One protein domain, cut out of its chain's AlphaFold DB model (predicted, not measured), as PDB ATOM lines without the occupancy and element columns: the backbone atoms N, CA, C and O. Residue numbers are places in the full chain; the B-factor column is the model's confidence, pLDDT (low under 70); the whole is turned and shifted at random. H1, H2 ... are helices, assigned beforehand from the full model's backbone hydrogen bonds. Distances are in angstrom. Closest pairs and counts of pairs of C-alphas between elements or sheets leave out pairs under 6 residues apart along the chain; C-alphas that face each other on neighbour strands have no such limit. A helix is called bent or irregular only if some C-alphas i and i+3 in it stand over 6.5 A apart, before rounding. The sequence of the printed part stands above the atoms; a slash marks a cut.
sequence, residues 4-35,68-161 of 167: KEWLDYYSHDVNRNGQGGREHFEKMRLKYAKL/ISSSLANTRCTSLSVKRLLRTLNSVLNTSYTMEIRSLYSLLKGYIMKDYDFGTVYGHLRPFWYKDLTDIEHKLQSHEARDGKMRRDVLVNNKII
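What this domain is: This is residues 4 to 35 and 68 to 161 of the 167 residues of an uncharacterized protein of Armillaria solidipes (UniProt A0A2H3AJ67). A small head of short helices, H3 to H6, sits at one end, and the long helix H7 runs away from it as an arm. H1 and H2, one after the other along the chain, make a second, separate strip: H1 comes near H7 toward the far end of the arm, and H2 keeps apart from the other helices. The assembly is loosely joined, with few contacts between helices. The printed part has 126 residues with seven named helices, H1 to H7 in chain order, and no named strand; its class is all helix. It is only just compact, close to loose, with a radius of gyration of the C-alphas of 16.5 A, and spans 46 by 32 by 28 A.

Where its parts are: H7, the longest helix, covers residues 136 to 153 and measures 25.5 A from C-alpha 136 at (6.086, 6.295, 33.319) to C-alpha 153 at (-12.711, 22.139, 40.215). H5 is residues 102 to 113, 16.5 A long, and H4 is residues 82 to 93, 16.4 A long. H6 is residues 118 to 125, 10.4 A long, and H3 is residues 70 to 73, 4.9 A long. H1, residues 4 to 14, begins at C-alpha 4 at (-9.416, 33.491, 38.408) and is 13.2 A long; it is irregular, with C-alphas 9 and 12 at 7.7 A. H2 is residues 19 to 33, 20.9 A long.

How they stand to each other: H7 touches H5 with residues 136 to 137 alone, at a steep tilt of 58 degrees, the same way; the closest C-alphas are those of Ser 103 and Ile 136, 6.6 A apart. H5 touches H4, about perpendicular at 75 degrees, closest at the C-alphas of Val 82 and Lys 109, 6.1 A. H4 touches H5 with residues 82 to 86 alone. H6 touches H3, closest at the C-alphas of Ala 73 and Gly 119, 3.9 A. H6 is close to H4 but not clearly touching, with the C-alphas of Leu 89 and Tyr 122 closest at 7.3 A. H1 and H7 are close but not clearly touching, at a shallow tilt of 26 degrees, opposite ways; the closest C-alphas are those of Tyr 10 and Met 150, 7.0 A. H2 is apart from H5, H6 and H7, for instance. Every O i to N i+4 pair is within hydrogen-bond range in H2, H4, H5, H6 and H7; H1 has 5 of 7, and H3 is too short for such a pair.

The domain as a whole: The two C-alphas farthest apart are those of Glu 100 and Asn 157, 48.5 A. Residues 36 to 67 are not printed, and C-alphas 35 and 68 stand 12.9 A apart across this cut, between H2 and H3. Of the links that are printed whole, none is long. After H7, residues 155 to 156 pair antiparallel with residues 159 to 160. The mean pLDDT of the printed part is 89.6; residues 15 to 22 are under 70.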
ATOM      1  N   LYS A   4     -10.773  32.970  38.212       89.44
ATOM      2  CA  LYS A   4      -9.416  33.491  38.408       89.44
ATOM      3  C   LYS A   4      -8.595  32.526  39.254       89.44
ATOM      4  O   LYS A   4      -7.529  32.121  38.822       89.44
ATOM      5  N   GLU A   5      -9.147  32.082  40.382       90.00
ATOM      6  CA  GLU A   5      -8.512  31.080  41.247       90.00
ATOM      7  C   GLU A   5      -8.173  29.805  40.469       90.00
ATOM      8  O   GLU A   5      -7.061  29.290  40.575       90.00
ATOM      9  N   TRP A   6      -9.118  29.307  39.662       90.88
ATOM     10  CA  TRP A   6      -8.903  28.116  38.843       90.88
ATOM     11  C   TRP A   6      -7.785  28.328  37.831       90.88
ATOM     12  O   TRP A   6      -6.900  27.484  37.707       90.88
ATOM     13  N   LEU A   7      -7.801  29.460  37.119       86.06
ATOM     14  CA  LEU A   7      -6.776  29.761  36.129       86.06
ATOM     15  C   LEU A   7      -5.400  29.891  36.776       86.06
ATOM     16  O   LEU A   7      -4.451  29.351  36.227       86.06
ATOM     17  N   ASP A   8      -5.292  30.551  37.926       87.06
ATOM     18  CA  ASP A   8      -4.019  30.726  38.625       87.06
ATOM     19  C   ASP A   8      -3.450  29.363  39.058       87.06
ATOM     20  O   ASP A   8      -2.292  29.053  38.767       87.06
ATOM     21  N   TYR A   9      -4.286  28.504  39.653       86.69
ATOM     22  CA  TYR A   9      -3.878  27.186  40.151       86.69
ATOM     23  C   TYR A   9      -3.527  26.188  39.035       86.69
ATOM     24  O   TYR A   9      -2.534  25.467  39.138       86.69
ATOM     25  N   TYR A  10      -4.322  26.154  37.961       87.19
ATOM     26  CA  TYR A  10      -4.152  25.215  36.846       87.19
ATOM     27  C   TYR A  10      -3.387  25.802  35.664       87.19
ATOM     28  O   TYR A  10      -3.201  25.116  34.662       87.19
ATOM     29  N   SER A  11      -2.907  27.045  35.757       79.56
ATOM     30  CA  SER A  11      -2.226  27.750  34.664       79.56
ATOM     31  C   SER A  11      -1.135  26.907  34.012       79.56
ATOM     32  O   SER A  11      -1.032  26.920  32.796       79.56
ATOM     33  N   HIS A  12      -0.361  26.136  34.774       74.00
ATOM     34  CA  HIS A  12       0.689  25.262  34.242       74.00
ATOM     35  C   HIS A  12       0.179  23.984  33.558       74.00
ATOM     36  O   HIS A  12       0.885  23.428  32.716       74.00
ATOM     37  N   ASP A  13      -1.022  23.527  33.903       75.19
ATOM     38  CA  ASP A  13      -1.671  22.349  33.323       75.19
ATOM     39  C   ASP A  13      -2.382  22.695  32.008       75.19
ATOM     40  O   ASP A  13      -2.279  21.958  31.027       75.19
ATOM     41  N   VAL A  14      -3.041  23.861  31.956       70.75
ATOM     42  CA  VAL A  14      -3.668  24.388  30.731       70.75
ATOM     43  C   VAL A  14      -2.670  25.087  29.812       70.75
ATOM     44  O   VAL A  14      -2.635  24.822  28.609       70.75
ATOM     45  N   ASN A  15      -1.815  25.958  30.353       61.38
ATOM     46  CA  ASN A  15      -0.730  26.562  29.596       61.38
ATOM     47  C   ASN A  15       0.496  25.665  29.684       61.38
ATOM     48  O   ASN A  15       1.306  25.742  30.607       61.38
ATOM     49  N   ARG A  16       0.716  24.941  28.591       55.25
ATOM     50  CA  ARG A  16       1.940  24.208  28.218       55.25
ATOM     51  C   ARG A  16       3.240  25.053  28.221       55.25
ATOM     52  O   ARG A  16       4.284  24.587  27.773       55.25
ATOM     53  N   ASN A  17       3.184  26.285  28.730       41.44
ATOM     54  CA  ASN A  17       4.190  27.338  28.690       41.44
ATOM     55  C   ASN A  17       5.008  27.491  29.993       41.44
ATOM     56  O   ASN A  17       5.759  28.460  30.096       41.44
ATOM     57  N   GLY A  18       4.899  26.593  30.981       53.97
ATOM     58  CA  GLY A  18       5.882  26.517  32.079       53.97
ATOM     59  C   GLY A  18       7.254  26.060  31.562       53.97
ATOM     60  O   GLY A  18       7.306  25.365  30.556       53.97
ATOM     61  N   GLN A  19       8.363  26.424  32.210       49.84
ATOM     62  CA  GLN A  19       9.727  26.231  31.675       49.84
ATOM     63  C   GLN A  19      10.042  24.759  31.318       49.84
ATOM     64  O   GLN A  19      10.376  24.469  30.171       49.84
ATOM     65  N   GLY A  20       9.763  23.809  32.223       56.47
ATOM     66  CA  GLY A  20       9.893  22.367  31.939       56.47
ATOM     67  C   GLY A  20       8.838  21.805  30.969       56.47
ATOM     68  O   GLY A  20       9.071  20.801  30.295       56.47
ATOM     69  N   GLY A  21       7.683  22.469  30.847       61.06
ATOM     70  CA  GLY A  21       6.677  22.172  29.823       61.06
ATOM     71  C   GLY A  21       7.152  22.596  28.433       61.06
ATOM     72  O   GLY A  21       7.127  21.784  27.511       61.06
ATOM     73  N   ARG A  22       7.664  23.827  28.295       65.62
ATOM     74  CA  ARG A  22       8.190  24.385  27.039       65.62
ATOM     75  C   ARG A  22       9.327  23.546  26.490       65.62
ATOM     76  O   ARG A  22       9.281  23.202  25.318       65.62
ATOM     77  N   GLU A  23      10.300  23.177  27.318       71.50
ATOM     78  CA  GLU A  23      11.420  22.332  26.887       71.50
ATOM     79  C   GLU A  23      10.937  20.983  26.350       71.50
ATOM     80  O   GLU A  23      11.381  20.522  25.297       71.50
ATOM     81  N   HIS A  24       9.975  20.362  27.038       74.69
ATOM     82  CA  HIS A  24       9.389  19.116  26.573       74.69
ATOM     83  C   HIS A  24       8.618  19.291  25.258       74.69
ATOM     84  O   HIS A  24       8.828  18.511  24.327       74.69
ATOM     85  N   PHE A  25       7.764  20.312  25.153       75.81
ATOM     86  CA  PHE A  25       7.014  20.606  23.930       75.81
ATOM     87  C   PHE A  25       7.927  20.933  22.756       75.81
ATOM     88  O   PHE A  25       7.667  20.481  21.643       75.81
ATOM     89  N   GLU A  26       9.013  21.656  22.999       82.31
ATOM     90  CA  GLU A  26       9.993  21.975  21.974       82.31
ATOM     91  C   GLU A  26      10.738  20.717  21.529       82.31
ATOM     92  O   GLU A  26      10.827  20.433  20.336       82.31
ATOM     93  N   LYS A  27      11.149  19.860  22.471       83.62
ATOM     94  CA  LYS A  27      11.725  18.548  22.148       83.62
ATOM     95  C   LYS A  27      10.757  17.696  21.319       83.62
ATOM     96  O   LYS A  27      11.187  17.075  20.348       83.62
ATOM     97  N   MET A  28       9.464  17.676  21.659       86.50
ATOM     98  CA  MET A  28       8.435  16.997  20.860       86.50
ATOM     99  C   MET A  28       8.329  17.597  19.457       86.50
ATOM    100  O   MET A  28       8.355  16.857  18.479       86.50
ATOM    101  N   ARG A  29       8.262  18.927  19.335       87.44
ATOM    102  CA  ARG A  29       8.200  19.621  18.040       87.44
ATOM    103  C   ARG A  29       9.406  19.313  17.164       87.44
ATOM    104  O   ARG A  29       9.227  18.985  15.994       87.44
ATOM    105  N   LEU A  30      10.609  19.324  17.731       90.38
ATOM    106  CA  LEU A  30      11.839  18.954  17.029       90.38
ATOM    107  C   LEU A  30      11.829  17.489  16.572       90.38
ATOM    108  O   LEU A  30      12.370  17.170  15.513       90.38
ATOM    109  N   LYS A  31      11.212  16.583  17.341       90.44
ATOM    110  CA  LYS A  31      11.003  15.187  16.922       90.44
ATOM    111  C   LYS A  31       9.983  15.099  15.786       90.44
ATOM    112  O   LYS A  31      10.251  14.424  14.798       90.44
ATOM    113  N   TYR A  32       8.871  15.823  15.882       91.38
ATOM    114  CA  TYR A  32       7.813  15.828  14.867       91.38
ATOM    115  C   TYR A  32       8.262  16.459  13.553       91.38
ATOM    116  O   TYR A  32       7.909  15.974  12.487       91.38
ATOM    117  N   ALA A  33       9.128  17.472  13.595       91.75
ATOM    118  CA  ALA A  33       9.718  18.057  12.394       91.75
ATOM    119  C   ALA A  33      10.485  17.025  11.539       91.75
ATOM    120  O   ALA A  33      10.573  17.181  10.322       91.75
ATOM    121  N   LYS A  34      10.996  15.950  12.161       91.38
ATOM    122  CA  LYS A  34      11.711  14.851  11.490       91.38
ATOM    123  C   LYS A  34      10.787  13.762  10.939       91.38
ATOM    124  O   LYS A  34      11.266  12.878  10.235       91.38
ATOM    125  N   LEU A  35       9.494  13.791  11.259       91.44
ATOM    126  CA  LEU A  35       8.520  12.839  10.728       91.44
ATOM    127  C   LEU A  35       8.170  13.174   9.278       91.44
ATOM    128  O   LEU A  35       8.171  14.356   8.913       91.44
ATOM    129  N   ILE A  68      -2.611   9.057  13.710       93.12
ATOM    130  CA  ILE A  68      -2.953   7.651  13.511       93.12
ATOM    131  C   ILE A  68      -4.231   7.578  12.686       93.12
ATOM    132  O   ILE A  68      -5.102   8.433  12.836       93.12
ATOM    133  N   SER A  69      -4.329   6.571  11.819       91.75
ATOM    134  CA  SER A  69      -5.580   6.275  11.126       91.75
ATOM    135  C   SER A  69      -6.646   5.826  12.127       91.75
ATOM    136  O   SER A  69      -6.335   5.282  13.191       91.75
ATOM    137  N   SER A  70      -7.909   6.002  11.764       89.88
ATOM    138  CA  SER A  70      -9.074   5.524  12.508       89.88
ATOM    139  C   SER A  70      -9.042   4.004  12.637       89.88
ATOM    140  O   SER A  70      -9.295   3.460  13.708       89.88
ATOM    141  N   SER A  71      -8.646   3.307  11.567       91.38
ATOM    142  CA  SER A  71      -8.469   1.850  11.572       91.38
ATOM    143  C   SER A  71      -7.434   1.393  12.604       91.38
ATOM    144  O   SER A  71      -7.670   0.440  13.350       91.38
ATOM    145  N   LEU A  72      -6.304   2.102  12.697       94.94
ATOM    146  CA  LEU A  72      -5.284   1.807  13.690       94.94
ATOM    147  C   LEU A  72      -5.779   2.160  15.092       94.94
ATOM    148  O   LEU A  72      -5.662   1.327  15.982       94.94
ATOM    149  N   ALA A  73      -6.361   3.346  15.280       95.75
ATOM    150  CA  ALA A  73      -6.892   3.793  16.565       95.75
ATOM    151  C   ALA A  73      -7.897   2.791  17.151       95.75
ATOM    152  O   ALA A  73      -7.784   2.436  18.318       95.75
ATOM    153  N   ASN A  74      -8.795   2.258  16.320       95.88
ATOM    154  CA  ASN A  74      -9.834   1.308  16.721       95.88
ATOM    155  C   ASN A  74      -9.328  -0.136  16.895       95.88
ATOM    156  O   ASN A  74     -10.097  -1.029  17.254       95.88
ATOM    157  N   THR A  75      -8.045  -0.405  16.636       97.19
ATOM    158  CA  THR A  75      -7.478  -1.743  16.821       97.19
ATOM    159  C   THR A  75      -7.393  -2.068  18.311       97.19
ATOM    160  O   THR A  75      -6.647  -1.426  19.051       97.19
ATOM    161  N   ARG A  76      -8.114  -3.102  18.757       97.50
ATOM    162  CA  ARG A  76      -8.044  -3.599  20.140       97.50
ATOM    163  C   ARG A  76      -6.642  -4.094  20.475       97.50
ATOM    164  O   ARG A  76      -6.093  -4.932  19.754       97.50
ATOM    165  N   CYS A  77      -6.077  -3.645  21.592       96.31
ATOM    166  CA  CYS A  77      -4.751  -4.078  22.024       96.31
ATOM    167  C   CYS A  77      -4.703  -5.572  22.364       96.31
ATOM    168  O   CYS A  77      -3.650  -6.174  22.207       96.31
ATOM    169  N   THR A  78      -5.822  -6.196  22.739       95.44
ATOM    170  CA  THR A  78      -5.945  -7.655  22.932       95.44
ATOM    171  C   THR A  78      -5.627  -8.467  21.674       95.44
ATOM    172  O   THR A  78      -5.146  -9.593  21.779       95.44
ATOM    173  N   SER A  79      -5.796  -7.883  20.484       94.94
ATOM    174  CA  SER A  79      -5.384  -8.492  19.209       94.94
ATOM    175  C   SER A  79      -3.878  -8.361  18.918       94.94
ATOM    176  O   SER A  79      -3.364  -8.925  17.946       94.94
ATOM    177  N   LEU A  80      -3.144  -7.608  19.746       93.62
ATOM    178  CA  LEU A  80      -1.727  -7.302  19.587       93.62
ATOM    179  C   LEU A  80      -0.920  -7.918  20.737       93.62
ATOM    180  O   LEU A  80      -1.268  -7.811  21.906       93.62
ATOM    181  N   SER A  81       0.239  -8.501  20.432       95.31
ATOM    182  CA  SER A  81       1.223  -8.793  21.479       95.31
ATOM    183  C   SER A  81       1.876  -7.499  21.978       95.31
ATOM    184  O   SER A  81       1.983  -6.533  21.217       95.31
ATOM    185  N   VAL A  82       2.413  -7.487  23.207       97.31
ATOM    186  CA  VAL A  82       3.168  -6.332  23.755       97.31
ATOM    187  C   VAL A  82       4.259  -5.869  22.782       97.31
ATOM    188  O   VAL A  82       4.400  -4.678  22.513       97.31
ATOM    189  N   LYS A  83       4.989  -6.820  22.181       97.31
ATOM    190  CA  LYS A  83       6.023  -6.540  21.174       97.31
ATOM    191  C   LYS A  83       5.452  -5.826  19.946       97.31
ATOM    192  O   LYS A  83       6.066  -4.885  19.447       97.31
ATOM    193  N   ARG A  84       4.293  -6.270  19.441       96.75
ATOM    194  CA  ARG A  84       3.634  -5.646  18.284       96.75
ATOM    195  C   ARG A  84       3.123  -4.251  18.636       96.75
ATOM    196  O   ARG A  84       3.373  -3.341  17.858       96.75
ATOM    197  N   LEU A  85       2.505  -4.078  19.804       97.62
ATOM    198  CA  LEU A  85       2.036  -2.785  20.304       97.62
ATOM    199  C   LEU A  85       3.185  -1.768  20.414       97.62
ATOM    200  O   LEU A  85       3.097  -0.681  19.847       97.62
ATOM    201  N   LEU A  86       4.299  -2.154  21.048       97.81
ATOM    202  CA  LEU A  86       5.494  -1.312  21.161       97.81
ATOM    203  C   LEU A  86       6.074  -0.954  19.788       97.81
ATOM    204  O   LEU A  86       6.393   0.204  19.539       97.81
ATOM    205  N   ARG A  87       6.186  -1.929  18.877       97.69
ATOM    206  CA  ARG A  87       6.674  -1.685  17.512       97.69
ATOM    207  C   ARG A  87       5.790  -0.684  16.769       97.69
ATOM    208  O   ARG A  87       6.317   0.190  16.089       97.69
ATOM    209  N   THR A  88       4.472  -0.797  16.902       97.00
ATOM    210  CA  THR A  88       3.537   0.134  16.266       97.00
ATOM    211  C   THR A  88       3.672   1.543  16.849       97.00
ATOM    212  O   THR A  88       3.792   2.494  16.082       97.00
ATOM    213  N   LEU A  89       3.757   1.691  18.178       96.94
ATOM    214  CA  LEU A  89       4.018   2.987  18.827       96.94
ATOM    215  C   LEU A  89       5.348   3.598  18.363       96.94
ATOM    216  O   LEU A  89       5.390   4.761  17.964       96.94
ATOM    217  N   ASN A  90       6.413   2.794  18.344       96.38
ATOM    218  CA  ASN A  90       7.727   3.189  17.847       96.38
ATOM    219  C   ASN A  90       7.669   3.695  16.403       96.38
ATOM    220  O   ASN A  90       8.270   4.722  16.101       96.38
ATOM    221  N   SER A  91       6.920   3.011  15.534       94.62
ATOM    222  CA  SER A  91       6.739   3.408  14.138       94.62
ATOM    223  C   SER A  91       5.985   4.731  14.008       94.62
ATOM    224  O   SER A  91       6.431   5.610  13.276       94.62
ATOM    225  N   VAL A  92       4.866   4.895  14.723       94.50
ATOM    226  CA  VAL A  92       4.046   6.121  14.673       94.50
ATOM    227  C   VAL A  92       4.828   7.326  15.199       94.50
ATOM    228  O   VAL A  92       4.725   8.424  14.661       94.50
ATOM    229  N   LEU A  93       5.622   7.130  16.252       93.50
ATOM    230  CA  LEU A  93       6.335   8.201  16.952       93.50
ATOM    231  C   LEU A  93       7.803   8.336  16.513       93.50
ATOM    232  O   LEU A  93       8.525   9.171  17.066       93.50
ATOM    233  N   ASN A  94       8.231   7.546  15.522       92.75
ATOM    234  CA  ASN A  94       9.596   7.459  14.988       92.75
ATOM    235  C   ASN A  94      10.664   7.345  16.087       92.75
ATOM    236  O   ASN A  94      11.508   8.222  16.296       92.75
ATOM    237  N   THR A  95      10.570   6.254  16.839       93.81
ATOM    238  CA  THR A  95      11.443   5.902  17.966       93.81
ATOM    239  C   THR A  95      11.800   4.419  17.908       93.81
ATOM    240  O   THR A  95      11.298   3.684  17.061       93.81
ATOM    241  N   SER A  96      12.689   3.975  18.790       95.06
ATOM    242  CA  SER A  96      13.229   2.612  18.790       95.06
ATOM    243  C   SER A  96      13.326   2.041  20.207       95.06
ATOM    244  O   SER A  96      14.313   1.393  20.547       95.06
ATOM    245  N   TYR A  97      12.332   2.311  21.059       95.44
ATOM    246  CA  TYR A  97      12.307   1.769  22.418       95.44
ATOM    247  C   TYR A  97      12.236   0.240  22.405       95.44
ATOM    248  O   TYR A  97      11.540  -0.357  21.579       95.44
ATOM    249  N   THR A  98      12.947  -0.391  23.333       94.88
ATOM    250  CA  THR A  98      13.014  -1.848  23.477       94.88
ATOM    251  C   THR A  98      12.169  -2.308  24.667       94.88
ATOM    252  O   THR A  98      11.724  -1.513  25.494       94.88
ATOM    253  N   MET A  99      11.947  -3.621  24.772       94.06
ATOM    254  CA  MET A  99      11.248  -4.221  25.919       94.06
ATOM    255  C   MET A  99      12.111  -4.266  27.195       94.06
ATOM    256  O   MET A  99      11.656  -4.774  28.214       94.06
ATOM    257  N   GLU A 100      13.341  -3.744  27.158       94.50
ATOM    258  CA  GLU A 100      14.238  -3.674  28.321       94.50
ATOM    259  C   GLU A 100      13.767  -2.632  29.343       94.50
ATOM    260  O   GLU A 100      14.053  -2.748  30.536       94.50
ATOM    261  N   ILE A 101      12.978  -1.648  28.896       94.00
ATOM    262  CA  ILE A 101      12.319  -0.678  29.770       94.00
ATOM    263  C   ILE A 101      11.152  -1.385  30.474       94.00
ATOM    264  O   ILE A 101      10.026  -1.429  29.973       94.00
ATOM    265  N   ARG A 102      11.436  -1.967  31.643       94.50
ATOM    266  CA  ARG A 102      10.493  -2.811  32.398       94.50
ATOM    267  C   ARG A 102       9.176  -2.107  32.731       94.50
ATOM    268  O   ARG A 102       8.122  -2.724  32.604       94.50
ATOM    269  N   SER A 103       9.232  -0.832  33.109       94.06
ATOM    270  CA  SER A 103       8.059   0.005  33.398       94.06
ATOM    271  C   SER A 103       7.148   0.153  32.176       94.06
ATOM    272  O   SER A 103       5.940  -0.045  32.268       94.06
ATOM    273  N   LEU A 104       7.722   0.413  30.998       95.38
ATOM    274  CA  LEU A 104       6.974   0.484  29.744       95.38
ATOM    275  C   LEU A 104       6.371  -0.878  29.386       95.38
ATOM    276  O   LEU A 104       5.208  -0.948  28.997       95.38
ATOM    277  N   TYR A 105       7.132  -1.965  29.534       96.06
ATOM    278  CA  TYR A 105       6.629  -3.315  29.275       96.06
ATOM    279  C   TYR A 105       5.431  -3.668  30.176       96.06
ATOM    280  O   TYR A 105       4.405  -4.130  29.672       96.06
ATOM    281  N   SER A 106       5.554  -3.422  31.486       95.75
ATOM    282  CA  SER A 106       4.490  -3.610  32.483       95.75
ATOM    283  C   SER A 106       3.230  -2.835  32.096       95.75
ATOM    284  O   SER A 106       2.152  -3.418  31.957       95.75
ATOM    285  N   LEU A 107       3.391  -1.547  31.796       96.25
ATOM    286  CA  LEU A 107       2.299  -0.665  31.416       96.25
ATOM    287  C   LEU A 107       1.570  -1.128  30.145       96.25
ATOM    288  O   LEU A 107       0.341  -1.200  30.124       96.25
ATOM    289  N   LEU A 108       2.310  -1.491  29.092       97.25
ATOM    290  CA  LEU A 108       1.721  -1.992  27.845       97.25
ATOM    291  C   LEU A 108       0.966  -3.309  28.059       97.25
ATOM    292  O   LEU A 108      -0.104  -3.505  27.481       97.25
ATOM    293  N   LYS A 109       1.488  -4.199  28.911       97.69
ATOM    294  CA  LYS A 109       0.781  -5.420  29.313       97.69
ATOM    295  C   LYS A 109      -0.518  -5.085  30.054       97.69
ATOM    296  O   LYS A 109      -1.548  -5.690  29.766       97.69
ATOM    297  N   GLY A 110      -0.490  -4.090  30.939       96.81
ATOM    298  CA  GLY A 110      -1.673  -3.582  31.634       96.81
ATOM    299  C   GLY A 110      -2.754  -3.058  30.681       96.81
ATOM    300  O   GLY A 110      -3.923  -3.395  30.849       96.81
ATOM    301  N   TYR A 111      -2.385  -2.300  29.645       97.12
ATOM    302  CA  TYR A 111      -3.349  -1.825  28.642       97.12
ATOM    303  C   TYR A 111      -4.003  -2.954  27.845       97.12
ATOM    304  O   TYR A 111      -5.204  -2.895  27.582       97.12
ATOM    305  N   ILE A 112      -3.245  -4.000  27.508       97.38
ATOM    306  CA  ILE A 112      -3.795  -5.201  26.868       97.38
ATOM    307  C   ILE A 112      -4.813  -5.879  27.794       97.38
ATOM    308  O   ILE A 112      -5.905  -6.216  27.349       97.38
ATOM    309  N   MET A 113      -4.492  -6.039  29.081       97.50
ATOM    310  CA  MET A 113      -5.400  -6.665  30.053       97.50
ATOM    311  C   MET A 113      -6.693  -5.870  30.276       97.50
ATOM    312  O   MET A 113      -7.714  -6.463  30.607       97.50
ATOM    313  N   LYS A 114      -6.659  -4.547  30.088       96.62
ATOM    314  CA  LYS A 114      -7.838  -3.671  30.165       96.62
ATOM    315  C   LYS A 114      -8.652  -3.612  28.864       96.62
ATOM    316  O   LYS A 114      -9.625  -2.870  28.811       96.62
ATOM    317  N   ASP A 115      -8.250  -4.348  27.826       96.50
ATOM    318  CA  ASP A 115      -8.884  -4.348  26.500       96.50
ATOM    319  C   ASP A 115      -8.992  -2.956  25.849       96.50
ATOM    320  O   ASP A 115      -9.930  -2.643  25.110       96.50
ATOM    321  N   TYR A 116      -7.999  -2.101  26.109       97.50
ATOM    322  CA  TYR A 116      -7.933  -0.780  25.492       97.50
ATOM    323  C   TYR A 116      -7.694  -0.903  23.988       97.50
ATOM    324  O   TYR A 116      -6.974  -1.787  23.520       97.50
ATOM    325  N   ASP A 117      -8.261   0.013  23.213       98.19
ATOM    326  CA  ASP A 117      -7.868   0.203  21.822       98.19
ATOM    327  C   ASP A 117      -6.533   0.963  21.712       98.19
ATOM    328  O   ASP A 117      -6.020   1.548  22.675       98.19
ATOM    329  N   PHE A 118      -5.918   0.911  20.531       98.00
ATOM    330  CA  PHE A 118      -4.635   1.560  20.285       98.00
ATOM    331  C   PHE A 118      -4.732   3.083  20.413       98.00
ATOM    332  O   PHE A 118      -3.779   3.706  20.873       98.00
ATOM    333  N   GLY A 119      -5.855   3.691  20.021       97.12
ATOM    334  CA  GLY A 119      -6.075   5.135  20.103       97.12
ATOM    335  C   GLY A 119      -6.010   5.647  21.540       97.12
ATOM    336  O   GLY A 119      -5.335   6.640  21.815       97.12
ATOM    337  N   THR A 120      -6.617   4.911  22.465       96.56
ATOM    338  CA  THR A 120      -6.596   5.171  23.906       96.56
ATOM    339  C   THR A 120      -5.172   5.071  24.448       96.56
ATOM    340  O   THR A 120      -4.676   6.003  25.084       96.56
ATOM    341  N   VAL A 121      -4.461   3.984  24.128       97.19
ATOM    342  CA  VAL A 121      -3.057   3.797  24.535       97.19
ATOM    343  C   VAL A 121      -2.161   4.903  23.977       97.19
ATOM    344  O   VAL A 121      -1.337   5.474  24.697       97.19
ATOM    345  N   TYR A 122      -2.331   5.234  22.699       96.81
ATOM    346  CA  TYR A 122      -1.606   6.303  22.029       96.81
ATOM    347  C   TYR A 122      -1.855   7.657  22.705       96.81
ATOM    348  O   TYR A 122      -0.899   8.377  22.997       96.81
ATOM    349  N   GLY A 123      -3.113   7.980  23.016       92.69
ATOM    350  CA  GLY A 123      -3.501   9.206  23.713       92.69
ATOM    351  C   GLY A 123      -2.866   9.334  25.098       92.69
ATOM    352  O   GLY A 123      -2.327  10.393  25.420       92.69
ATOM    353  N   HIS A 124      -2.844   8.247  25.876       92.50
ATOM    354  CA  HIS A 124      -2.209   8.220  27.199       92.50
ATOM    355  C   HIS A 124      -0.688   8.409  27.113       92.50
ATOM    356  O   HIS A 124      -0.100   9.151  27.900       92.50
ATOM    357  N   LEU A 125      -0.025   7.745  26.161       93.94
ATOM    358  CA  LEU A 125       1.439   7.685  26.113       93.94
ATOM    359  C   LEU A 125       2.092   8.848  25.359       93.94
ATOM    360  O   LEU A 125       3.193   9.267  25.728       93.94
ATOM    361  N   ARG A 126       1.448   9.397  24.321       91.88
ATOM    362  CA  ARG A 126       2.016  10.454  23.460       91.88
ATOM    363  C   ARG A 126       2.581  11.656  24.245       91.88
ATOM    364  O   ARG A 126       3.680  12.087  23.892       91.88
ATOM    365  N   PRO A 127       1.932  12.187  25.306       87.12
ATOM    366  CA  PRO A 127       2.455  13.325  26.079       87.12
ATOM    367  C   PRO A 127       3.714  13.025  26.907       87.12
ATOM    368  O   PRO A 127       4.343  13.937  27.440       87.12
ATOM    369  N   PHE A 128       4.073  11.752  27.064       89.75
ATOM    370  CA  PHE A 128       5.217  11.323  27.868       89.75
ATOM    371  C   PHE A 128       6.272  10.593  27.044       89.75
ATOM    372  O   PHE A 128       7.388  10.416  27.521       89.75
ATOM    373  N   TRP A 129       5.956  10.231  25.799       92.50
ATOM    374  CA  TRP A 129       6.746   9.307  24.989       92.50
ATOM    375  C   TRP A 129       8.220   9.689  24.837       92.50
ATOM    376  O   TRP A 129       9.075   8.817  24.839       92.50
ATOM    377  N   TYR A 130       8.536  10.984  24.738       90.25
ATOM    378  CA  TYR A 130       9.915  11.475  24.567       90.25
ATOM    379  C   TYR A 130      10.603  11.905  25.876       90.25
ATOM    380  O   TYR A 130      11.675  12.535  25.843       90.25
ATOM    381  N   LYS A 131       9.969  11.632  27.021       89.00
ATOM    382  CA  LYS A 131      10.546  11.803  28.360       89.00
ATOM    383  C   LYS A 131      11.277  10.524  28.768       89.00
ATOM    384  O   LYS A 131      11.332   9.555  28.015       89.00
ATOM    385  N   ASP A 132      11.847  10.546  29.966       89.56
ATOM    386  CA  ASP A 132      12.227   9.307  30.629       89.56
ATOM    387  C   ASP A 132      10.969   8.472  30.919       89.56
ATOM    388  O   ASP A 132       9.968   9.010  31.409       89.56
ATOM    389  N   LEU A 133      11.035   7.190  30.561       92.12
ATOM    390  CA  LEU A 133       9.962   6.210  30.690       92.12
ATOM    391  C   LEU A 133      10.177   5.262  31.882       92.12
ATOM    392  O   LEU A 133       9.311   4.429  32.141       92.12
ATOM    393  N   THR A 134      11.289   5.365  32.616       91.56
ATOM    394  CA  THR A 134      11.589   4.507  33.781       91.56
ATOM    395  C   THR A 134      10.519   4.579  34.878       91.56
ATOM    396  O   THR A 134      10.203   3.565  35.489       91.56
ATOM    397  N   ASP A 135       9.885   5.735  35.053       90.56
ATOM    398  CA  ASP A 135       8.832   6.046  36.033       90.56
ATOM    399  C   ASP A 135       7.484   6.402  35.363       90.56
ATOM    400  O   ASP A 135       6.656   7.127  35.924       90.56
ATOM    401  N   ILE A 136       7.251   5.915  34.136       92.44
ATOM    402  CA  ILE A 136       6.086   6.295  33.319       92.44
ATOM    403  C   ILE A 136       4.740   6.033  34.007       92.44
ATOM    404  O   ILE A 136       3.828   6.848  33.887       92.44
ATOM    405  N   GLU A 137       4.618   4.935  34.753       90.62
ATOM    406  CA  GLU A 137       3.388   4.580  35.473       90.62
ATOM    407  C   GLU A 137       3.028   5.659  36.510       90.62
ATOM    408  O   GLU A 137       1.901   6.155  36.529       90.62
ATOM    409  N   HIS A 138       4.008   6.109  37.302       90.75
ATOM    410  CA  HIS A 138       3.821   7.162  38.303       90.75
ATOM    411  C   HIS A 138       3.491   8.521  37.664       90.75
ATOM    412  O   HIS A 138       2.621   9.255  38.145       90.75
ATOM    413  N   LYS A 139       4.154   8.855  36.546       90.31
ATOM    414  CA  LYS A 139       3.872  10.072  35.765       90.31
ATOM    415  C   LYS A 139       2.435  10.093  35.246       90.31
ATOM    416  O   LYS A 139       1.777  11.128  35.348       90.31
ATOM    417  N   LEU A 140       1.950   8.967  34.722       91.38
ATOM    418  CA  LEU A 140       0.577   8.838  34.234       91.38
ATOM    419  C   LEU A 140      -0.432   8.963  35.369       91.38
ATOM    420  O   LEU A 140      -1.332   9.789  35.276       91.38
ATOM    421  N   GLN A 141      -0.234   8.234  36.468       91.38
ATOM    422  CA  GLN A 141      -1.133   8.293  37.622       91.38
ATOM    423  C   GLN A 141      -1.243   9.715  38.189       91.38
ATOM    424  O   GLN A 141      -2.339  10.202  38.465       91.38
ATOM    425  N   SER A 142      -0.108  10.408  38.319       90.81
ATOM    426  CA  SER A 142      -0.073  11.798  38.785       90.81
ATOM    427  C   SER A 142      -0.820  12.735  37.832       90.81
ATOM    428  O   SER A 142      -1.546  13.625  38.275       90.81
ATOM    429  N   HIS A 143      -0.662  12.532  36.522       87.81
ATOM    430  CA  HIS A 143      -1.327  13.335  35.500       87.81
ATOM    431  C   HIS A 143      -2.838  13.087  35.461       87.81
ATOM    432  O   HIS A 143      -3.603  14.045  35.437       87.81
ATOM    433  N   GLU A 144      -3.283  11.831  35.514       90.12
ATOM    434  CA  GLU A 144      -4.704  11.460  35.564       90.12
ATOM    435  C   GLU A 144      -5.383  12.010  36.827       90.12
ATOM    436  O   GLU A 144      -6.466  12.594  36.753       90.12
ATOM    437  N   ALA A 145      -4.731  11.904  37.991       92.12
ATOM    438  CA  ALA A 145      -5.251  12.462  39.238       92.12
ATOM    439  C   ALA A 145      -5.385  13.992  39.172       92.12
ATOM    440  O   ALA A 145      -6.384  14.557  39.634       92.12
ATOM    441  N   ARG A 146      -4.390  14.664  38.580       89.44
ATOM    442  CA  ARG A 146      -4.367  16.120  38.423       89.44
ATOM    443  C   ARG A 146      -5.404  16.609  37.415       89.44
ATOM    444  O   ARG A 146      -6.124  17.553  37.735       89.44
ATOM    445  N   ASP A 147      -5.546  15.934  36.274       89.56
ATOM    446  CA  ASP A 147      -6.591  16.203  35.277       89.56
ATOM    447  C   ASP A 147      -7.990  15.997  35.871       89.56
ATOM    448  O   ASP A 147      -8.844  16.880  35.792       89.56
ATOM    449  N   GLY A 148      -8.207  14.893  36.591       91.38
ATOM    450  CA  GLY A 148      -9.474  14.631  37.267       91.38
ATOM    451  C   GLY A 148      -9.826  15.699  38.306       91.38
ATOM    452  O   GLY A 148     -10.982  16.109  38.403       91.38
ATOM    453  N   LYS A 149      -8.842  16.188  39.074       93.12
ATOM    454  CA  LYS A 149      -9.051  17.303  40.013       93.12
ATOM    455  C   LYS A 149      -9.394  18.593  39.265       93.12
ATOM    456  O   LYS A 149     -10.387  19.227  39.594       93.12
ATOM    457  N   MET A 150      -8.630  18.925  38.226       91.94
ATOM    458  CA  MET A 150      -8.868  20.089  37.371       91.94
ATOM    459  C   MET A 150     -10.290  20.103  36.797       91.94
ATOM    460  O   MET A 150     -10.969  21.132  36.863       91.94
ATOM    461  N   ARG A 151     -10.759  18.957  36.281       91.56
ATOM    462  CA  ARG A 151     -12.108  18.793  35.720       91.56
ATOM    463  C   ARG A 151     -13.213  18.903  36.772       91.56
ATOM    464  O   ARG A 151     -14.270  19.442  36.462       91.56
ATOM    465  N   ARG A 152     -12.980  18.455  38.011       91.88
ATOM    466  CA  ARG A 152     -13.925  18.673  39.123       91.88
ATOM    467  C   ARG A 152     -13.976  20.138  39.545       91.88
ATOM    468  O   ARG A 152     -15.060  20.690  39.683       91.88
ATOM    469  N   ASP A 153     -12.819  20.777  39.683       93.12
ATOM    470  CA  ASP A 153     -12.711  22.139  40.215       93.12
ATOM    471  C   ASP A 153     -13.219  23.205  39.224       93.12
ATOM    472  O   ASP A 153     -13.584  24.309  39.635       93.12
ATOM    473  N   VAL A 154     -13.279  22.892  37.919       93.31
ATOM    474  CA  VAL A 154     -13.826  23.798  36.890       93.31
ATOM    475  C   VAL A 154     -15.361  23.865  36.897       93.31
ATOM    476  O   VAL A 154     -15.942  24.770  36.297       93.31
ATOM    477  N   LEU A 155     -16.028  22.895  37.534       93.56
ATOM    478  CA  LEU A 155     -17.481  22.784  37.569       93.56
ATOM    479  C   LEU A 155     -18.010  23.432  38.848       93.56
ATOM    480  O   LEU A 155     -17.831  22.917  39.946       93.56
ATOM    481  N   VAL A 156     -18.712  24.555  38.704       92.56
ATOM    482  CA  VAL A 156     -19.369  25.249  39.822       92.56
ATOM    483  C   VAL A 156     -20.835  25.423  39.482       92.56
ATOM    484  O   VAL A 156     -21.166  26.001  38.448       92.56
ATOM    485  N   ASN A 157     -21.722  24.913  40.340       91.31
ATOM    486  CA  ASN A 157     -23.172  24.917  40.111       91.31
ATOM    487  C   ASN A 157     -23.539  24.364  38.718       91.31
ATOM    488  O   ASN A 157     -24.325  24.965  37.989       91.31
ATOM    489  N   ASN A 158     -22.906  23.250  38.329       89.56
ATOM    490  CA  ASN A 158     -23.040  22.600  37.017       89.56
ATOM    491  C   ASN A 158     -22.688  23.486  35.808       89.56
ATOM    492  O   ASN A 158     -23.126  23.217  34.691       89.56
ATOM    493  N   LYS A 159     -21.882  24.535  36.001       91.06
ATOM    494  CA  LYS A 159     -21.366  25.385  34.924       91.06
ATOM    495  C   LYS A 159     -19.846  25.307  34.871       91.06
ATOM    496  O   LYS A 159     -19.178  25.389  35.900       91.06
ATOM    497  N   ILE A 160     -19.311  25.187  33.659       92.50
ATOM    498  CA  ILE A 160     -17.874  25.293  33.397       92.50
ATOM    499  C   ILE A 160     -17.481  26.763  33.558       92.50
ATOM    500  O   ILE A 160     -17.913  27.615  32.783       92.50
ATOM    501  N   ILE A 161     -16.660  27.068  34.562       92.56
ATOM    502  CA  ILE A 161     -16.242  28.449  34.853       92.56
ATOM    503  C   ILE A 161     -15.075  28.924  33.974       92.56
ATOM    504  O   ILE A 161     -14.782  30.122  33.943       92.56
TER     505      ILE A 161